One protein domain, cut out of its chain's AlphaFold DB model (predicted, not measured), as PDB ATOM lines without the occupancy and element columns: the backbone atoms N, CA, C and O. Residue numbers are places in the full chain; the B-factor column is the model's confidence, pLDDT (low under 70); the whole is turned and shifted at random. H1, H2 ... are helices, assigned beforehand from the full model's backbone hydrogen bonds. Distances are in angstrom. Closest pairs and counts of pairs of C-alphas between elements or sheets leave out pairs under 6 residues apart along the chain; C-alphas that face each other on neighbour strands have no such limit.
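AT A GLANCE: This is residues 23 to 84 and 136 to 198 of the 1143 residues of the protein "Peptidase_S8 domain-containing protein" of Candidatus Pelagibacter sp (UniProt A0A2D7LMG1). A helical hairpin, H5 and H6, makes the middle of an all-helix domain; H4 packs slantwise on H6, and H1 crosses H6 on another side, with H2 packed on H1. The short H7 and H3 pack together where H5 begins. The printed part has 125 residues, with seven named helices, H1 to H7 in chain order, and no named strand. The whole is compact, with a radius of gyration of the C-alphas of 13.8 A, yet elongated, spanning 41 by 26 by 26 A.

HOW THE PARTS SIT: H5, residues 153 to 169, and H6, residues 175 to 187, form a hairpin, touching at a shallow tilt of 2 degrees, opposite ways; their closest C-alphas, Ile 163 and Arg 178, are 6.6 A apart. H6, the hub, touches H4, residues 139 to 151, with residues 181 to 185 alone, at a steep tilt of 42 degrees; the closest C-alphas, Asn 146 and Val 185, are 5.7 A apart. With residues 179 to 183 alone H6 touches H1, residues 29 to 36, about perpendicular at 74 degrees; the closest C-alphas are Tyr 29 and Leu 183, 5.8 A. H1 touches H2, residues 42 to 55, closest at C-alphas Cys 35 and Leu 49, 5.0 A. With residues 153 to 154 alone H5 touches H7, residues 191 to 196, closest at C-alphas Pro 153 and Leu 194, 5.6 A. H7 touches H3, residues 62 to 67, closest at C-alphas Ser 64 and Ala 195, 4.9 A. Each O i to N i+4 pair is within hydrogen-bond range in H2, H4, H6 and H7, against 2 of 4 in H1, 1 of 2 in H3 and 11 of 13 in H5.

IN THESE COORDINATES: H5 is 24.5 A long, H2 20.1 A, H4 18.5 A and H6 18.4 A. H1 begins at C-alpha 29 (76.332, 94.055, 125.112), and H7 ends at C-alpha 196 (98.091, 102.262, 139.796).

THE WHOLE: Residues 85 to 135 are not printed, with 13.7 A between C-alphas 84 and 136. Residues 68 to 84 hold no named element. Confidence is under 70 in 16 residues, among them 81 to 84 and 136 to 138.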
ATOM      1  N   ALA A  23      88.660  91.301 137.540       51.72
ATOM      2  CA  ALA A  23      88.343  91.667 136.161       51.72
ATOM      3  C   ALA A  23      86.814  91.742 136.014       51.72
ATOM      4  O   ALA A  23      86.115  90.821 136.442       51.72
ATOM      5  N   VAL A  24      86.277  92.825 135.443       62.25
ATOM      6  CA  VAL A  24      84.846  92.886 135.107       62.25
ATOM      7  C   VAL A  24      84.616  92.061 133.852       62.25
ATOM      8  O   VAL A  24      85.305  92.260 132.858       62.25
ATOM      9  N   THR A  25      83.643  91.150 133.899       75.38
ATOM     10  CA  THR A  25      83.169  90.434 132.710       75.38
ATOM     11  C   THR A  25      81.715  90.813 132.448       75.38
ATOM     12  O   THR A  25      80.831  90.585 133.278       75.38
ATOM     13  N   PHE A  26      81.479  91.423 131.297       81.62
ATOM     14  CA  PHE A  26      80.179  91.651 130.688       81.62
ATOM     15  C   PHE A  26      79.891  90.468 129.757       81.62
ATOM     16  O   PHE A  26      80.686  90.187 128.859       81.62
ATOM     17  N   GLN A  27      78.782  89.759 129.992       71.56
ATOM     18  CA  GLN A  27      78.427  88.542 129.237       71.56
ATOM     19  C   GLN A  27      77.837  88.855 127.854       71.56
ATOM     20  O   GLN A  27      77.986  88.085 126.915       71.56
ATOM     21  N   ASN A  28      77.177  90.006 127.722       75.50
ATOM     22  CA  ASN A  28      76.602  90.491 126.473       75.50
ATOM     23  C   ASN A  28      76.602  92.026 126.449       75.50
ATOM     24  O   ASN A  28      76.828  92.681 127.475       75.50
ATOM     25  N   TYR A  29      76.336  92.605 125.278       78.19
ATOM     26  CA  TYR A  29      76.332  94.055 125.112       78.19
ATOM     27  C   TYR A  29      75.212  94.746 125.901       78.19
ATOM     28  O   TYR A  29      75.428  95.849 126.391       78.19
ATOM     29  N   SER A  30      74.070  94.090 126.147       77.19
ATOM     30  CA  SER A  30      72.986  94.657 126.969       77.19
ATOM     31  C   SER A  30      73.452  95.007 128.389       77.19
ATOM     32  O   SER A  30      73.033  96.021 128.942       77.19
ATOM     33  N   GLN A  31      74.366  94.222 128.970       77.12
ATOM     34  CA  GLN A  31      74.976  94.545 130.266       77.12
ATOM     35  C   GLN A  31      75.943  95.736 130.197       77.12
ATOM     36  O   GLN A  31      76.150  96.413 131.204       77.12
ATOM     37  N   LEU A  32      76.556  95.977 129.035       81.44
ATOM     38  CA  LEU A  32      77.470  97.093 128.788       81.44
ATOM     39  C   LEU A  32      76.727  98.374 128.362       81.44
ATOM     40  O   LEU A  32      77.215  99.476 128.606       81.44
ATOM     41  N   PHE A  33      75.540  98.248 127.769       79.44
ATOM     42  CA  PHE A  33      74.744  99.336 127.196       79.44
ATOM     43  C   PHE A  33      74.535 100.495 128.182       79.44
ATOM     44  O   PHE A  33      74.842 101.653 127.882       79.44
ATOM     45  N   GLU A  34      74.108 100.185 129.410       67.19
ATOM     46  CA  GLU A  34      73.898 101.189 130.463       67.19
ATOM     47  C   GLU A  34      75.183 101.935 130.855       67.19
ATOM     48  O   GLU A  34      75.133 103.067 131.346       67.19
ATOM     49  N   CYS A  35      76.341 101.311 130.641       75.75
ATOM     50  CA  CYS A  35      77.643 101.829 131.029       75.75
ATOM     51  C   CYS A  35      78.145 102.900 130.050       75.75
ATOM     52  O   CYS A  35      78.833 103.828 130.484       75.75
ATOM     53  N   ILE A  36      77.810 102.785 128.756       82.31
ATOM     54  CA  ILE A  36      78.512 103.514 127.682       82.31
ATOM     55  C   ILE A  36      77.627 104.193 126.628       82.31
ATOM     56  O   ILE A  36      78.161 104.990 125.866       82.31
ATOM     57  N   GLU A  37      76.314 103.939 126.569       72.12
ATOM     58  CA  GLU A  37      75.450 104.547 125.533       72.12
ATOM     59  C   GLU A  37      74.733 105.818 126.001       72.12
ATOM     60  O   GLU A  37      74.535 106.768 125.242       72.12
ATOM     61  N   ASN A  38      74.380 105.891 127.284       64.06
ATOM     62  CA  ASN A  38      73.495 106.932 127.811       64.06
ATOM     63  C   ASN A  38      74.237 108.191 128.302       64.06
ATOM     64  O   ASN A  38      73.960 108.702 129.394       64.06
ATOM     65  N   HIS A  39      75.190 108.726 127.524       71.88
ATOM     66  CA  HIS A  39      75.890 109.974 127.866       71.88
ATOM     67  C   HIS A  39      75.918 111.015 126.741       71.88
ATOM     68  O   HIS A  39      76.399 110.798 125.640       71.88
ATOM     69  N   ASN A  40      75.518 112.246 127.077       65.31
ATOM     70  CA  ASN A  40      75.682 113.415 126.197       65.31
ATOM     71  C   ASN A  40      76.951 114.233 126.508       65.31
ATOM     72  O   ASN A  40      77.245 115.226 125.839       65.31
ATOM     73  N   THR A  41      77.697 113.866 127.559       76.25
ATOM     74  CA  THR A  41      78.906 114.571 128.014       76.25
ATOM     75  C   THR A  41      79.935 113.594 128.585       76.25
ATOM     76  O   THR A  41      79.563 112.572 129.152       76.25
ATOM     77  N   PHE A  42      81.222 113.955 128.532       82.94
ATOM     78  CA  PHE A  42      82.317 113.187 129.146       82.94
ATOM     79  C   PHE A  42      82.131 112.957 130.656       82.94
ATOM     80  O   PHE A  42      82.508 111.924 131.200       82.94
ATOM     81  N   PHE A  43      81.509 113.914 131.350       80.88
ATOM     82  CA  PHE A  43      81.160 113.760 132.762       80.88
ATOM     83  C   PHE A  43      80.038 112.730 132.964       80.88
ATOM     84  O   PHE A  43      80.105 111.930 133.894       80.88
ATOM     85  N   GLY A  44      79.038 112.724 132.075       79.12
ATOM     86  CA  GLY A  44      77.983 111.708 132.044       79.12
ATOM     87  C   GLY A  44      78.547 110.307 131.817       79.12
ATOM     88  O   GLY A  44      78.206 109.403 132.569       79.12
ATOM     89  N   TYR A  45      79.489 110.164 130.881       87.69
ATOM     90  CA  TYR A  45      80.198 108.905 130.643       87.69
ATOM     91  C   TYR A  45      80.887 108.394 131.914       87.69
ATOM     92  O   TYR A  45      80.637 107.273 132.340       87.69
ATOM     93  N   LYS A  46      81.690 109.234 132.591       88.31
ATOM     94  CA  LYS A  46      82.365 108.832 133.840       88.31
ATOM     95  C   LYS A  46      81.370 108.410 134.921       88.31
ATOM     96  O   LYS A  46      81.626 107.442 135.622       88.31
ATOM     97  N   LYS A  47      80.238 109.111 135.042       85.06
ATOM     98  CA  LYS A  47      79.182 108.780 136.008       85.06
ATOM     99  C   LYS A  47      78.532 107.425 135.705       85.06
ATOM    100  O   LYS A  47      78.309 106.657 136.636       85.06
ATOM    101  N   ASN A  48      78.234 107.146 134.437       87.12
ATOM    102  CA  ASN A  48      77.653 105.871 134.013       87.12
ATOM    103  C   ASN A  48      78.652 104.728 134.209       87.12
ATOM    104  O   ASN A  48      78.293 103.708 134.789       87.12
ATOM    105  N   LEU A  49      79.919 104.949 133.846       87.94
ATOM    106  CA  LEU A  49      81.008 104.000 134.059       87.94
ATOM    107  C   LEU A  49      81.167 103.646 135.546       87.94
ATOM    108  O   LEU A  49      81.218 102.470 135.886       87.94
ATOM    109  N   THR A  50      81.175 104.638 136.444       85.50
ATOM    110  CA  THR A  50      81.242 104.399 137.896       85.50
ATOM    111  C   THR A  50      80.064 103.565 138.384       85.50
ATOM    112  O   THR A  50      80.283 102.533 139.006       85.50
ATOM    113  N   LYS A  51      78.829 103.956 138.049       83.19
ATOM    114  CA  LYS A  51      77.622 103.230 138.473       83.19
ATOM    115  C   LYS A  51      77.588 101.793 137.959       83.19
ATOM    116  O   LYS A  51      77.210 100.881 138.683       83.19
ATOM    117  N   CYS A  52      77.966 101.599 136.702       86.38
ATOM    118  CA  CYS A  52      77.998 100.291 136.068       86.38
ATOM    119  C   CYS A  52      79.027  99.362 136.731       86.38
ATOM    120  O   CYS A  52      78.713  98.214 137.041       86.38
ATOM    121  N   PHE A  53      80.232  99.860 137.013       83.19
ATOM    122  CA  PHE A  53      81.261  99.071 137.691       83.19
ATOM    123  C   PHE A  53      80.902  98.827 139.168       83.19
ATOM    124  O   PHE A  53      81.131  97.725 139.664       83.19
ATOM    125  N   GLU A  54      80.235  99.778 139.835       82.19
ATOM    126  CA  GLU A  54      79.679  99.601 141.186       82.19
ATOM    127  C   GLU A  54      78.624  98.482 141.230       82.19
ATOM    128  O   GLU A  54      78.701  97.628 142.111       82.19
ATOM    129  N   LYS A  55      77.714  98.401 140.241       79.38
ATOM    130  CA  LYS A  55      76.765  97.272 140.092       79.38
ATOM    131  C   LYS A  55      77.475  95.919 139.930       79.38
ATOM    132  O   LYS A  55      76.929  94.888 140.302       79.38
ATOM    133  N   LYS A  56      78.698  95.909 139.390       75.75
ATOM    134  CA  LYS A  56      79.557  94.716 139.267       75.75
ATOM    135  C   LYS A  56      80.490  94.522 140.475       75.75
ATOM    136  O   LYS A  56      81.396  93.690 140.434       75.75
ATOM    137  N   GLY A  57      80.280  95.276 141.557       71.31
ATOM    138  CA  GLY A  57      81.046  95.175 142.796       71.31
ATOM    139  C   GLY A  57      82.481  95.702 142.695       71.31
ATOM    140  O   GLY A  57      83.337  95.261 143.465       71.31
ATOM    141  N   ILE A  58      82.762  96.606 141.746       77.50
ATOM    142  CA  ILE A  58      84.063  97.265 141.569       77.50
ATOM    143  C   ILE A  58      83.918  98.778 141.723       77.50
ATOM    144  O   ILE A  58      83.291  99.453 140.912       77.50
ATOM    145  N   THR A  59      84.582  99.338 142.728       80.94
ATOM    146  CA  THR A  59      84.613 100.789 142.941       80.94
ATOM    147  C   THR A  59      85.755 101.420 142.150       80.94
ATOM    148  O   THR A  59      86.923 101.115 142.388       80.94
ATOM    149  N   ILE A  60      85.441 102.346 141.239       82.56
ATOM    150  CA  ILE A  60      86.457 103.186 140.588       82.56
ATOM    151  C   ILE A  60      86.664 104.440 141.440       82.56
ATOM    152  O   ILE A  60      85.785 105.301 141.523       82.56
ATOM    153  N   GLU A  61      87.831 104.565 142.071       82.44
ATOM    154  CA  GLU A  61      88.140 105.722 142.912       82.44
ATOM    155  C   GLU A  61      88.098 107.047 142.131       82.44
ATOM    156  O   GLU A  61      88.432 107.128 140.943       82.44
ATOM    157  N   LYS A  62      87.723 108.132 142.823       80.56
ATOM    158  CA  LYS A  62      87.588 109.470 142.221       80.56
ATOM    159  C   LYS A  62      88.881 109.979 141.584       80.56
ATOM    160  O   LYS A  62      88.802 110.728 140.612       80.56
ATOM    161  N   ASP A  63      90.043 109.604 142.114       80.31
ATOM    162  CA  ASP A  63      91.333 110.019 141.561       80.31
ATOM    163  C   ASP A  63      91.721 109.198 140.324       80.31
ATOM    164  O   ASP A  63      92.176 109.777 139.338       80.31
ATOM    165  N   SER A  64      91.392 107.904 140.287       84.25
ATOM    166  CA  SER A  64      91.514 107.050 139.093       84.25
ATOM    167  C   SER A  64      90.613 107.533 137.951       84.25
ATOM    168  O   SER A  64      91.042 107.616 136.800       84.25
ATOM    169  N   LEU A  65      89.384 107.967 138.258       85.00
ATOM    170  CA  LEU A  65      88.468 108.555 137.269       85.00
ATOM    171  C   LEU A  65      89.025 109.830 136.622       85.00
ATOM    172  O   LEU A  65      88.664 110.138 135.482       85.00
ATOM    173  N   LYS A  66      89.885 110.599 137.305       85.62
ATOM    174  CA  LYS A  66      90.499 111.812 136.731       85.62
ATOM    175  C   LYS A  66      91.514 111.487 135.636       85.62
ATOM    176  O   LYS A  66      91.709 112.335 134.770       85.62
ATOM    177  N   LEU A  67      92.094 110.287 135.649       87.00
ATOM    178  CA  LEU A  67      93.097 109.857 134.674       87.00
ATOM    179  C   LEU A  67      92.497 109.542 133.303       87.00
ATOM    180  O   LEU A  67      93.181 109.742 132.306       87.00
ATOM    181  N   ILE A  68      91.225 109.112 133.237       89.81
ATOM    182  CA  ILE A  68      90.541 108.864 131.957       89.81
ATOM    183  C   ILE A  68      90.577 110.140 131.110       89.81
ATOM    184  O   ILE A  68      90.124 111.198 131.580       89.81
ATOM    185  N   LYS A  69      91.080 110.023 129.875       85.56
ATOM    186  CA  LYS A  69      91.293 111.121 128.927       85.56
ATOM    187  C   LYS A  69      90.050 111.394 128.080       85.56
ATOM    188  O   LYS A  69      89.300 110.492 127.724       85.56
ATOM    189  N   ASN A  70      89.837 112.666 127.750       85.81
ATOM    190  CA  ASN A  70      88.783 113.123 126.838       85.81
ATOM    191  C   ASN A  70      89.383 113.383 125.449       85.81
ATOM    192  O   ASN A  70      89.454 114.532 125.003       85.81
ATOM    193  N   GLU A  71      89.902 112.329 124.830       78.44
ATOM    194  CA  GLU A  71      90.582 112.358 123.528       78.44
ATOM    195  C   GLU A  71      89.805 111.518 122.496       78.44
ATOM    196  O   GLU A  71      88.832 110.860 122.851       78.44
ATOM    197  N   TYR A  72      90.183 111.606 121.218       77.81
ATOM    198  CA  TYR A  72      89.619 110.844 120.091       77.81
ATOM    199  C   TYR A  72      90.669 110.727 118.975       77.81
ATOM    200  O   TYR A  72      91.621 111.516 118.935       77.81
ATOM    201  N   GLY A  73      90.481 109.790 118.051       74.00
ATOM    202  CA  GLY A  73      91.357 109.526 116.909       74.00
ATOM    203  C   GLY A  73      92.612 108.736 117.276       74.00
ATOM    204  O   GLY A  73      93.674 108.961 116.693       74.00
ATOM    205  N   ILE A  74      92.522 107.860 118.277       83.44
ATOM    206  CA  ILE A  74      93.637 107.017 118.716       83.44
ATOM    207  C   ILE A  74      93.587 105.620 118.098       83.44
ATOM    208  O   ILE A  74      94.645 105.005 117.976       83.44
ATOM    209  N   ILE A  75      92.410 105.142 117.669       84.00
ATOM    210  CA  ILE A  75      92.227 103.774 117.157       84.00
ATOM    211  C   ILE A  75      93.103 103.466 115.930       84.00
ATOM    212  O   ILE A  75      93.676 102.380 115.862       84.00
ATOM    213  N   ASP A  76      93.321 104.454 115.052       76.56
ATOM    214  CA  ASP A  76      94.180 104.361 113.857       76.56
ATOM    215  C   ASP A  76      95.657 104.091 114.193       76.56
ATOM    216  O   ASP A  76      96.422 103.606 113.363       76.56
ATOM    217  N   ASN A  77      96.083 104.419 115.418       79.75
ATOM    218  CA  ASN A  77      97.445 104.170 115.897       79.75
ATOM    219  C   ASN A  77      97.578 102.814 116.613       79.75
ATOM    220  O   ASN A  77      98.688 102.434 116.988       79.75
ATOM    221  N   ILE A  78      96.458 102.120 116.850       83.88
ATOM    222  CA  ILE A  78      96.392 100.845 117.577       83.88
ATOM    223  C   ILE A  78      96.226  99.690 116.592       83.88
ATOM    224  O   ILE A  78      96.928  98.685 116.695       83.88
ATOM    225  N   ILE A  79      95.314  99.843 115.633       83.06
ATOM    226  CA  ILE A  79      95.014  98.847 114.606       83.06
ATOM    227  C   ILE A  79      95.009  99.504 113.227       83.06
ATOM    228  O   ILE A  79      94.522 100.617 113.060       83.06
ATOM    229  N   ASP A  80      95.554  98.807 112.229       75.00
ATOM    230  CA  ASP A  80      95.521  99.275 110.843       75.00
ATOM    231  C   ASP A  80      94.111  99.086 110.274       75.00
ATOM    232  O   ASP A  80      93.716  97.975 109.912       75.00
ATOM    233  N   LEU A  81      93.342 100.177 110.241       68.38
ATOM    234  CA  LEU A  81      91.980 100.183 109.716       68.38
ATOM    235  C   LEU A  81      91.929 100.199 108.176       68.38
ATOM    236  O   LEU A  81      90.841 100.134 107.610       68.38
ATOM    237  N   ASN A  82      93.072 100.291 107.476       61.53
ATOM    238  CA  ASN A  82      93.162 100.244 106.008       61.53
ATOM    239  C   ASN A  82      92.130 101.144 105.279       61.53
ATOM    240  O   ASN A  82      91.616 100.807 104.209       61.53
ATOM    241  N   LEU A  83      91.805 102.296 105.880       64.44
ATOM    242  CA  LEU A  83      90.785 103.221 105.383       64.44
ATOM    243  C   LEU A  83      91.262 103.922 104.090       64.44
ATOM    244  O   LEU A  83      92.467 104.130 103.905       64.44
ATOM    245  N   PRO A  84      90.349 104.318 103.177       57.25
ATOM    246  CA  PRO A  84      90.709 105.061 101.969       57.25
ATOM    247  C   PRO A  84      91.528 106.319 102.309       57.25
ATOM    248  O   PRO A  84      91.183 107.063 103.224       57.25
ATOM    249  N   SER A 136      87.418  94.419 107.201       54.19
ATOM    250  CA  SER A 136      87.383  93.232 108.066       54.19
ATOM    251  C   SER A 136      88.338  93.403 109.245       54.19
ATOM    252  O   SER A 136      89.556  93.433 109.049       54.19
ATOM    253  N   LEU A 137      87.797  93.457 110.462       64.06
ATOM    254  CA  LEU A 137      88.574  93.260 111.684       64.06
ATOM    255  C   LEU A 137      88.801  91.763 111.878       64.06
ATOM    256  O   LEU A 137      87.853  90.984 111.853       64.06
ATOM    257  N   ASN A 138      90.054  91.361 112.053       67.50
ATOM    258  CA  ASN A 138      90.421  89.978 112.352       67.50
ATOM    259  C   ASN A 138      90.835  89.826 113.824       67.50
ATOM    260  O   ASN A 138      91.034  90.810 114.539       67.50
ATOM    261  N   ASP A 139      91.036  88.586 114.269       71.12
ATOM    262  CA  ASP A 139      91.436  88.264 115.649       71.12
ATOM    263  C   ASP A 139      92.706  88.995 116.102       71.12
ATOM    264  O   ASP A 139      92.874  89.306 117.284       71.12
ATOM    265  N   LYS A 140      93.604  89.323 115.165       76.62
ATOM    266  CA  LYS A 140      94.794  90.124 115.456       76.62
ATOM    267  C   LYS A 140      94.410  91.558 115.833       76.62
ATOM    268  O   LYS A 140      94.958  92.072 116.802       76.62
ATOM    269  N   ASN A 141      93.446  92.176 115.149       79.50
ATOM    270  CA  ASN A 141      92.950  93.508 115.503       79.50
ATOM    271  C   ASN A 141      92.289  93.525 116.890       79.50
ATOM    272  O   ASN A 141      92.589  94.409 117.691       79.50
ATOM    273  N   PHE A 142      91.461  92.525 117.213       78.62
ATOM    274  CA  PHE A 142      90.874  92.393 118.552       78.62
ATOM    275  C   PHE A 142      91.952  92.212 119.624       78.62
ATOM    276  O   PHE A 142      91.925  92.867 120.667       78.62
ATOM    277  N   LYS A 143      92.957  91.375 119.352       80.31
ATOM    278  CA  LYS A 143      94.090  91.152 120.255       80.31
ATOM    279  C   LYS A 143      94.914  92.420 120.479       80.31
ATOM    280  O   LYS A 143      95.305  92.687 121.616       80.31
ATOM    281  N   ASP A 144      95.175  93.196 119.434       83.94
ATOM    282  CA  ASP A 144      95.942  94.443 119.516       83.94
ATOM    283  C   ASP A 144      95.175  95.514 120.311       83.94
ATOM    284  O   ASP A 144      95.751  96.137 121.208       83.94
ATOM    285  N   LEU A 145      93.863  95.643 120.087       86.44
ATOM    286  CA  LEU A 145      92.996  96.561 120.829       86.44
ATOM    287  C   LEU A 145      92.887  96.179 122.317       86.44
ATOM    288  O   LEU A 145      93.077  97.025 123.195       86.44
ATOM    289  N   ASN A 146      92.694  94.890 122.607       87.38
ATOM    290  CA  ASN A 146      92.636  94.353 123.970       87.38
ATOM    291  C   ASN A 146      93.976  94.514 124.711       87.38
ATOM    292  O   ASN A 146      94.013  94.880 125.888       87.38
ATOM    293  N   ASN A 147      95.104  94.279 124.034       85.62
ATOM    294  CA  ASN A 147      96.434  94.489 124.613       85.62
ATOM    295  C   ASN A 147      96.723  95.968 124.878       85.62
ATOM    296  O   ASN A 147      97.389  96.296 125.866       85.62
ATOM    297  N   TYR A 148      96.249  96.855 124.003       91.00
ATOM    298  CA  TYR A 148      96.416  98.289 124.171       91.00
ATOM    299  C   TYR A 148      95.636  98.801 125.381       91.00
ATOM    300  O   TYR A 148      96.235  99.462 126.232       91.00
ATOM    301  N   ILE A 149      94.345  98.464 125.504       91.44
ATOM    302  CA  ILE A 149      93.514  98.979 126.601       91.44
ATOM    303  C   ILE A 149      93.973  98.466 127.974       91.44
ATOM    304  O   ILE A 149      93.947  99.219 128.944       91.44
ATOM    305  N   LYS A 150      94.526  97.246 128.047       85.38
ATOM    306  CA  LYS A 150      95.174  96.724 129.266       85.38
ATOM    307  C   LYS A 150      96.373  97.563 129.717       85.38
ATOM    308  O   LYS A 150      96.626  97.684 130.909       85.38
ATOM    309  N   ARG A 151      97.141  98.134 128.782       83.44
ATOM    310  CA  ARG A 151      98.329  98.959 129.090       83.44
ATOM    311  C   ARG A 151      97.987 100.438 129.277       83.44
ATOM    312  O   ARG A 151      98.676 101.137 130.024       83.44
ATOM    313  N   ASN A 152      96.932 100.902 128.613       89.62
ATOM    314  CA  ASN A 152      96.505 102.300 128.567       89.62
ATOM    315  C   ASN A 152      95.018 102.449 128.950       89.62
ATOM    316  O   ASN A 152      94.230 102.955 128.150       89.62
ATOM    317  N   PRO A 153      94.596 102.015 130.154       90.06
ATOM    318  CA  PRO A 153      93.188 102.076 130.554       90.06
ATOM    319  C   PRO A 153      92.632 103.511 130.582       90.06
ATOM    320  O   PRO A 153      91.436 103.726 130.405       90.06
ATOM    321  N   GLU A 154      93.481 104.528 130.737       91.44
ATOM    322  CA  GLU A 154      93.095 105.937 130.653       91.44
ATOM    323  C   GLU A 154      92.447 106.332 129.312       91.44
ATOM    324  O   GLU A 154      91.726 107.329 129.255       91.44
ATOM    325  N   ASP A 155      92.644 105.539 128.258       92.50
ATOM    326  CA  ASP A 155      92.162 105.819 126.906       92.50
ATOM    327  C   ASP A 155      90.810 105.146 126.585       92.50
ATOM    328  O   ASP A 155      90.301 105.279 125.472       92.50
ATOM    329  N   ILE A 156      90.172 104.484 127.563       92.06
ATOM    330  CA  ILE A 156      88.904 103.741 127.390       92.06
ATOM    331  C   ILE A 156      87.791 104.564 126.722       92.06
ATOM    332  O   ILE A 156      87.076 104.076 125.847       92.06
ATOM    333  N   TYR A 157      87.676 105.841 127.088       91.31
ATOM    334  CA  TYR A 157      86.681 106.745 126.515       91.31
ATOM    335  C   TYR A 157      86.989 107.091 125.055       91.31
ATOM    336  O   TYR A 157      86.083 107.138 124.229       91.31
ATOM    337  N   ALA A 158      88.268 107.298 124.731       87.69
ATOM    338  CA  ALA A 158      88.698 107.639 123.381       87.69
ATOM    339  C   ALA A 158      88.463 106.473 122.410       87.69
ATOM    340  O   ALA A 158      87.917 106.685 121.332       87.69
ATOM    341  N   ILE A 159      88.768 105.237 122.826       89.88
ATOM    342  CA  ILE A 159      88.475 104.030 122.034       89.88
ATOM    343  C   ILE A 159      86.964 103.867 121.816       89.88
ATOM    344  O   ILE A 159      86.528 103.566 120.707       89.88
ATOM    345  N   THR A 160      86.161 104.110 122.856       91.50
ATOM    346  CA  THR A 160      84.692 104.021 122.775       91.50
ATOM    347  C   THR A 160      84.123 105.020 121.768       91.50
ATOM    348  O   THR A 160      83.326 104.650 120.909       91.50
ATOM    349  N   GLU A 161      84.547 106.285 121.826       87.62
ATOM    350  CA  GLU A 161      84.078 107.304 120.880       87.62
ATOM    351  C   GLU A 161      84.579 107.039 119.452       87.62
ATOM    352  O   GLU A 161      83.824 107.264 118.510       87.62
ATOM    353  N   ASP A 162      85.794 106.519 119.272       85.56
ATOM    354  CA  ASP A 162      86.322 106.174 117.948       85.56
ATOM    355  C   ASP A 162      85.509 105.049 117.286       85.56
ATOM    356  O   ASP A 162      85.119 105.171 116.123       85.56
ATOM    357  N   ILE A 163      85.160 103.999 118.037       86.06
ATOM    358  CA  ILE A 163      84.274 102.917 117.572       86.06
ATOM    359  C   ILE A 163      82.871 103.460 117.238       86.06
ATOM    360  O   ILE A 163      82.273 103.101 116.217       86.06
ATOM    361  N   ASN A 164      82.359 104.387 118.051       83.75
ATOM    362  CA  ASN A 164      81.072 105.040 117.804       83.75
ATOM    363  C   ASN A 164      81.096 105.908 116.543       83.75
ATOM    364  O   ASN A 164      80.123 105.913 115.793       83.75
ATOM    365  N   ILE A 165      82.194 106.615 116.274       79.50
ATOM    366  CA  ILE A 165      82.374 107.418 115.058       79.50
ATOM    367  C   ILE A 165      82.421 106.509 113.826       79.50
ATOM    368  O   ILE A 165      81.702 106.772 112.859       79.50
ATOM    369  N   LEU A 166      83.187 105.415 113.880       77.19
ATOM    370  CA  LEU A 166      83.259 104.433 112.792       77.19
ATOM    371  C   LEU A 166      81.882 103.847 112.450       77.19
ATOM    372  O   LEU A 166      81.599 103.612 111.279       77.19
ATOM    373  N   THR A 167      81.007 103.681 113.442       78.25
ATOM    374  CA  THR A 167      79.663 103.115 113.246       78.25
ATOM    375  C   THR A 167      78.640 104.175 112.835       78.25
ATOM    376  O   THR A 167      78.029 104.085 111.774       78.25
ATOM    377  N   TYR A 168      78.448 105.214 113.648       73.12
ATOM    378  CA  TYR A 168      77.332 106.146 113.484       73.12
ATOM    379  C   TYR A 168      77.624 107.292 112.516       73.12
ATOM    380  O   TYR A 168      76.713 107.749 111.824       73.12
ATOM    381  N   ASN A 169      78.869 107.771 112.460       70.56
ATOM    382  CA  ASN A 169      79.220 108.911 111.613       70.56
ATOM    383  C   ASN A 169      79.707 108.457 110.238       70.56
ATOM    384  O   ASN A 169      79.326 109.050 109.231       70.56
ATOM    385  N   ASN A 170      80.551 107.428 110.206       63.19
ATOM    386  CA  ASN A 170      81.225 106.986 108.990       63.19
ATOM    387  C   ASN A 170      80.561 105.758 108.347       63.19
ATOM    388  O   ASN A 170      80.803 105.494 107.173       63.19
ATOM    389  N   GLN A 171      79.711 105.035 109.091       70.69
ATOM    390  CA  GLN A 171      79.032 103.812 108.641       70.69
ATOM    391  C   GLN A 171      79.998 102.734 108.107       70.69
ATOM    392  O   GLN A 171      79.672 101.999 107.177       70.69
ATOM    393  N   TYR A 172      81.203 102.661 108.682       67.50
ATOM    394  CA  TYR A 172      82.232 101.663 108.373       67.50
ATOM    395  C   TYR A 172      82.121 100.393 109.233       67.50
ATOM    396  O   TYR A 172      82.700  99.373 108.872       67.50
ATOM    397  N   LEU A 173      81.380 100.439 110.344       69.88
ATOM    398  CA  LEU A 173      81.032  99.278 111.168       69.88
ATOM    399  C   LEU A 173      79.510  99.119 111.212       69.88
ATOM    400  O   LEU A 173      78.791 100.116 111.321       69.88
ATOM    401  N   SER A 174      79.022  97.878 111.156       72.00
ATOM    402  CA  SER A 174      77.634  97.567 111.505       72.00
ATOM    403  C   SER A 174      77.419  97.684 113.017       72.00
ATOM    404  O   SER A 174      78.362  97.565 113.804       72.00
ATOM    405  N   GLU A 175      76.172  97.907 113.433       73.56
ATOM    406  CA  GLU A 175      75.807  98.018 114.851       73.56
ATOM    407  C   GLU A 175      76.166  96.739 115.619       73.56
ATOM    408  O   GLU A 175      76.830  96.811 116.645       73.56
ATOM    409  N   PHE A 176      75.908  95.564 115.042       67.88
ATOM    410  CA  PHE A 176      76.315  94.285 115.628       67.88
ATOM    411  C   PHE A 176      77.837  94.180 115.853       67.88
ATOM    412  O   PHE A 176      78.297  93.781 116.923       67.88
ATOM    413  N   LYS A 177      78.656  94.591 114.870       73.31
ATOM    414  CA  LYS A 177      80.125  94.548 115.008       73.31
ATOM    415  C   LYS A 177      80.633  95.553 116.033       73.31
ATOM    416  O   LYS A 177      81.580  95.274 116.765       73.31
ATOM    417  N   ARG A 178      79.995  96.717 116.110       84.75
ATOM    418  CA  ARG A 178      80.272  97.728 117.129       84.75
ATOM    419  C   ARG A 178      80.067  97.167 118.537       84.75
ATOM    420  O   ARG A 178      80.939  97.349 119.387       84.75
ATOM    421  N   GLU A 179      78.950  96.483 118.768       85.69
ATOM    422  CA  GLU A 179      78.624  95.862 120.054       85.69
ATOM    423  C   GLU A 179      79.659  94.807 120.456       85.69
ATOM    424  O   GLU A 179      80.173  94.834 121.576       85.69
ATOM    425  N   GLU A 180      80.040  93.942 119.514       80.12
ATOM    426  CA  GLU A 180      81.059  92.905 119.702       80.12
ATOM    427  C   GLU A 180      82.434  93.494 120.074       80.12
ATOM    428  O   GLU A 180      83.109  93.006 120.986       80.12
ATOM    429  N   ILE A 181      82.864  94.571 119.406       82.00
ATOM    430  CA  ILE A 181      84.151  95.225 119.694       82.00
ATOM    431  C   ILE A 181      84.115  95.897 121.069       82.00
ATOM    432  O   ILE A 181      85.046  95.729 121.857       82.00
ATOM    433  N   LEU A 182      83.055  96.648 121.376       89.06
ATOM    434  CA  LEU A 182      82.927  97.338 122.662       89.06
ATOM    435  C   LEU A 182      82.886  96.337 123.818       89.06
ATOM    436  O   LEU A 182      83.585  96.535 124.812       89.06
ATOM    437  N   LEU A 183      82.168  95.223 123.668       85.50
ATOM    438  CA  LEU A 183      82.137  94.168 124.678       85.50
ATOM    439  C   LEU A 183      83.541  93.613 124.969       85.50
ATOM    440  O   LEU A 183      83.956  93.527 126.128       85.50
ATOM    441  N   ASN A 184      84.314  93.329 123.921       83.12
ATOM    442  CA  ASN A 184      85.688  92.841 124.042       83.12
ATOM    443  C   ASN A 184      86.642  93.854 124.703       83.12
ATOM    444  O   ASN A 184      87.439  93.485 125.575       83.12
ATOM    445  N   VAL A 185      86.542  95.133 124.327       88.69
ATOM    446  CA  VAL A 185      87.370  96.215 124.883       88.69
ATOM    447  C   VAL A 185      87.110  96.395 126.375       88.69
ATOM    448  O   VAL A 185      88.060  96.488 127.156       88.69
ATOM    449  N   TYR A 186      85.843  96.408 126.792       90.94
ATOM    450  CA  TYR A 186      85.478  96.624 128.193       90.94
ATOM    451  C   TYR A 186      85.773  95.414 129.080       90.94
ATOM    452  O   TYR A 186      86.185  95.603 130.221       90.94
ATOM    453  N   ASN A 187      85.696  94.195 128.543       86.19
ATOM    454  CA  ASN A 187      86.176  92.989 129.233       86.19
ATOM    455  C   ASN A 187      87.709  92.951 129.378       86.19
ATOM    456  O   ASN A 187      88.249  92.201 130.191       86.19
ATOM    457  N   SER A 188      88.433  93.774 128.613       84.44
ATOM    458  CA  SER A 188      89.888  93.937 128.712       84.44
ATOM    459  C   SER A 188      90.317  95.164 129.530       84.44
ATOM    460  O   SER A 188      91.517  95.362 129.733       84.44
ATOM    461  N   PHE A 189      89.379  95.989 129.997       87.12
ATOM    462  CA  PHE A 189      89.654  97.204 130.761       87.12
ATOM    463  C   PHE A 189      89.889  96.892 132.249       87.12
ATOM    464  O   PHE A 189      89.004  96.400 132.947       87.12
ATOM    465  N   ASP A 190      91.088  97.210 132.745       83.00
ATOM    466  CA  ASP A 190      91.510  96.910 134.117       83.00
ATOM    467  C   ASP A 190      91.557  98.177 134.991       83.00
ATOM    468  O   ASP A 190      92.422  99.052 134.852       83.00
ATOM    469  N   VAL A 191      90.616  98.255 135.936       81.88
ATOM    470  CA  VAL A 191      90.485  99.363 136.892       81.88
ATOM    471  C   VAL A 191      91.665  99.425 137.868       81.88
ATOM    472  O   VAL A 191      92.035 100.519 138.299       81.88
ATOM    473  N   ALA A 192      92.294  98.296 138.204       77.44
ATOM    474  CA  ALA A 192      93.445  98.268 139.103       77.44
ATOM    475  C   ALA A 192      94.689  98.862 138.430       77.44
ATOM    476  O   ALA A 192      95.432  99.620 139.059       77.44
ATOM    477  N   ILE A 193      94.877  98.607 137.130       81.75
ATOM    478  CA  ILE A 193      95.935  99.264 136.349       81.75
ATOM    479  C   ILE A 193      95.660 100.767 136.249       81.75
ATOM    480  O   ILE A 193      96.582 101.564 136.438       81.75
ATOM    481  N   LEU A 194      94.405 101.180 136.036       85.56
ATOM    482  CA  LEU A 194      94.037 102.599 136.051       85.56
ATOM    483  C   LEU A 194      94.348 103.253 137.408       85.56
ATOM    484  O   LEU A 194      94.921 104.339 137.445       85.56
ATOM    485  N   ALA A 195      94.030 102.581 138.516       81.75
ATOM    486  CA  ALA A 195      94.312 103.068 139.865       81.75
ATOM    487  C   ALA A 195      95.818 103.157 140.166       81.75
ATOM    488  O   ALA A 195      96.264 104.109 140.804       81.75
ATOM    489  N   SER A 196      96.628 102.235 139.635       78.94
ATOM    490  CA  SER A 196      98.091 102.262 139.796       78.94
ATOM    491  C   SER A 196      98.768 103.489 139.165       78.94
ATOM    492  O   SER A 196      99.894 103.829 139.525       78.94
ATOM    493  N   LYS A 197      98.084 104.174 138.238       81.19
ATOM    494  CA  LYS A 197      98.583 105.378 137.559       81.19
ATOM    495  C   LYS A 197      98.279 106.679 138.319       81.19
ATOM    496  O   LYS A 197      98.658 107.751 137.844       81.19
ATOM    497  N   VAL A 198      97.617 106.618 139.481       80.44
ATOM    498  CA  VAL A 198      97.361 107.792 140.331       80.44
ATOM    499  C   VAL A 198      98.675 108.218 141.013       80.44
ATOM    500  O   VAL A 198      99.259 107.423 141.748       80.44
TER     501      VAL A 198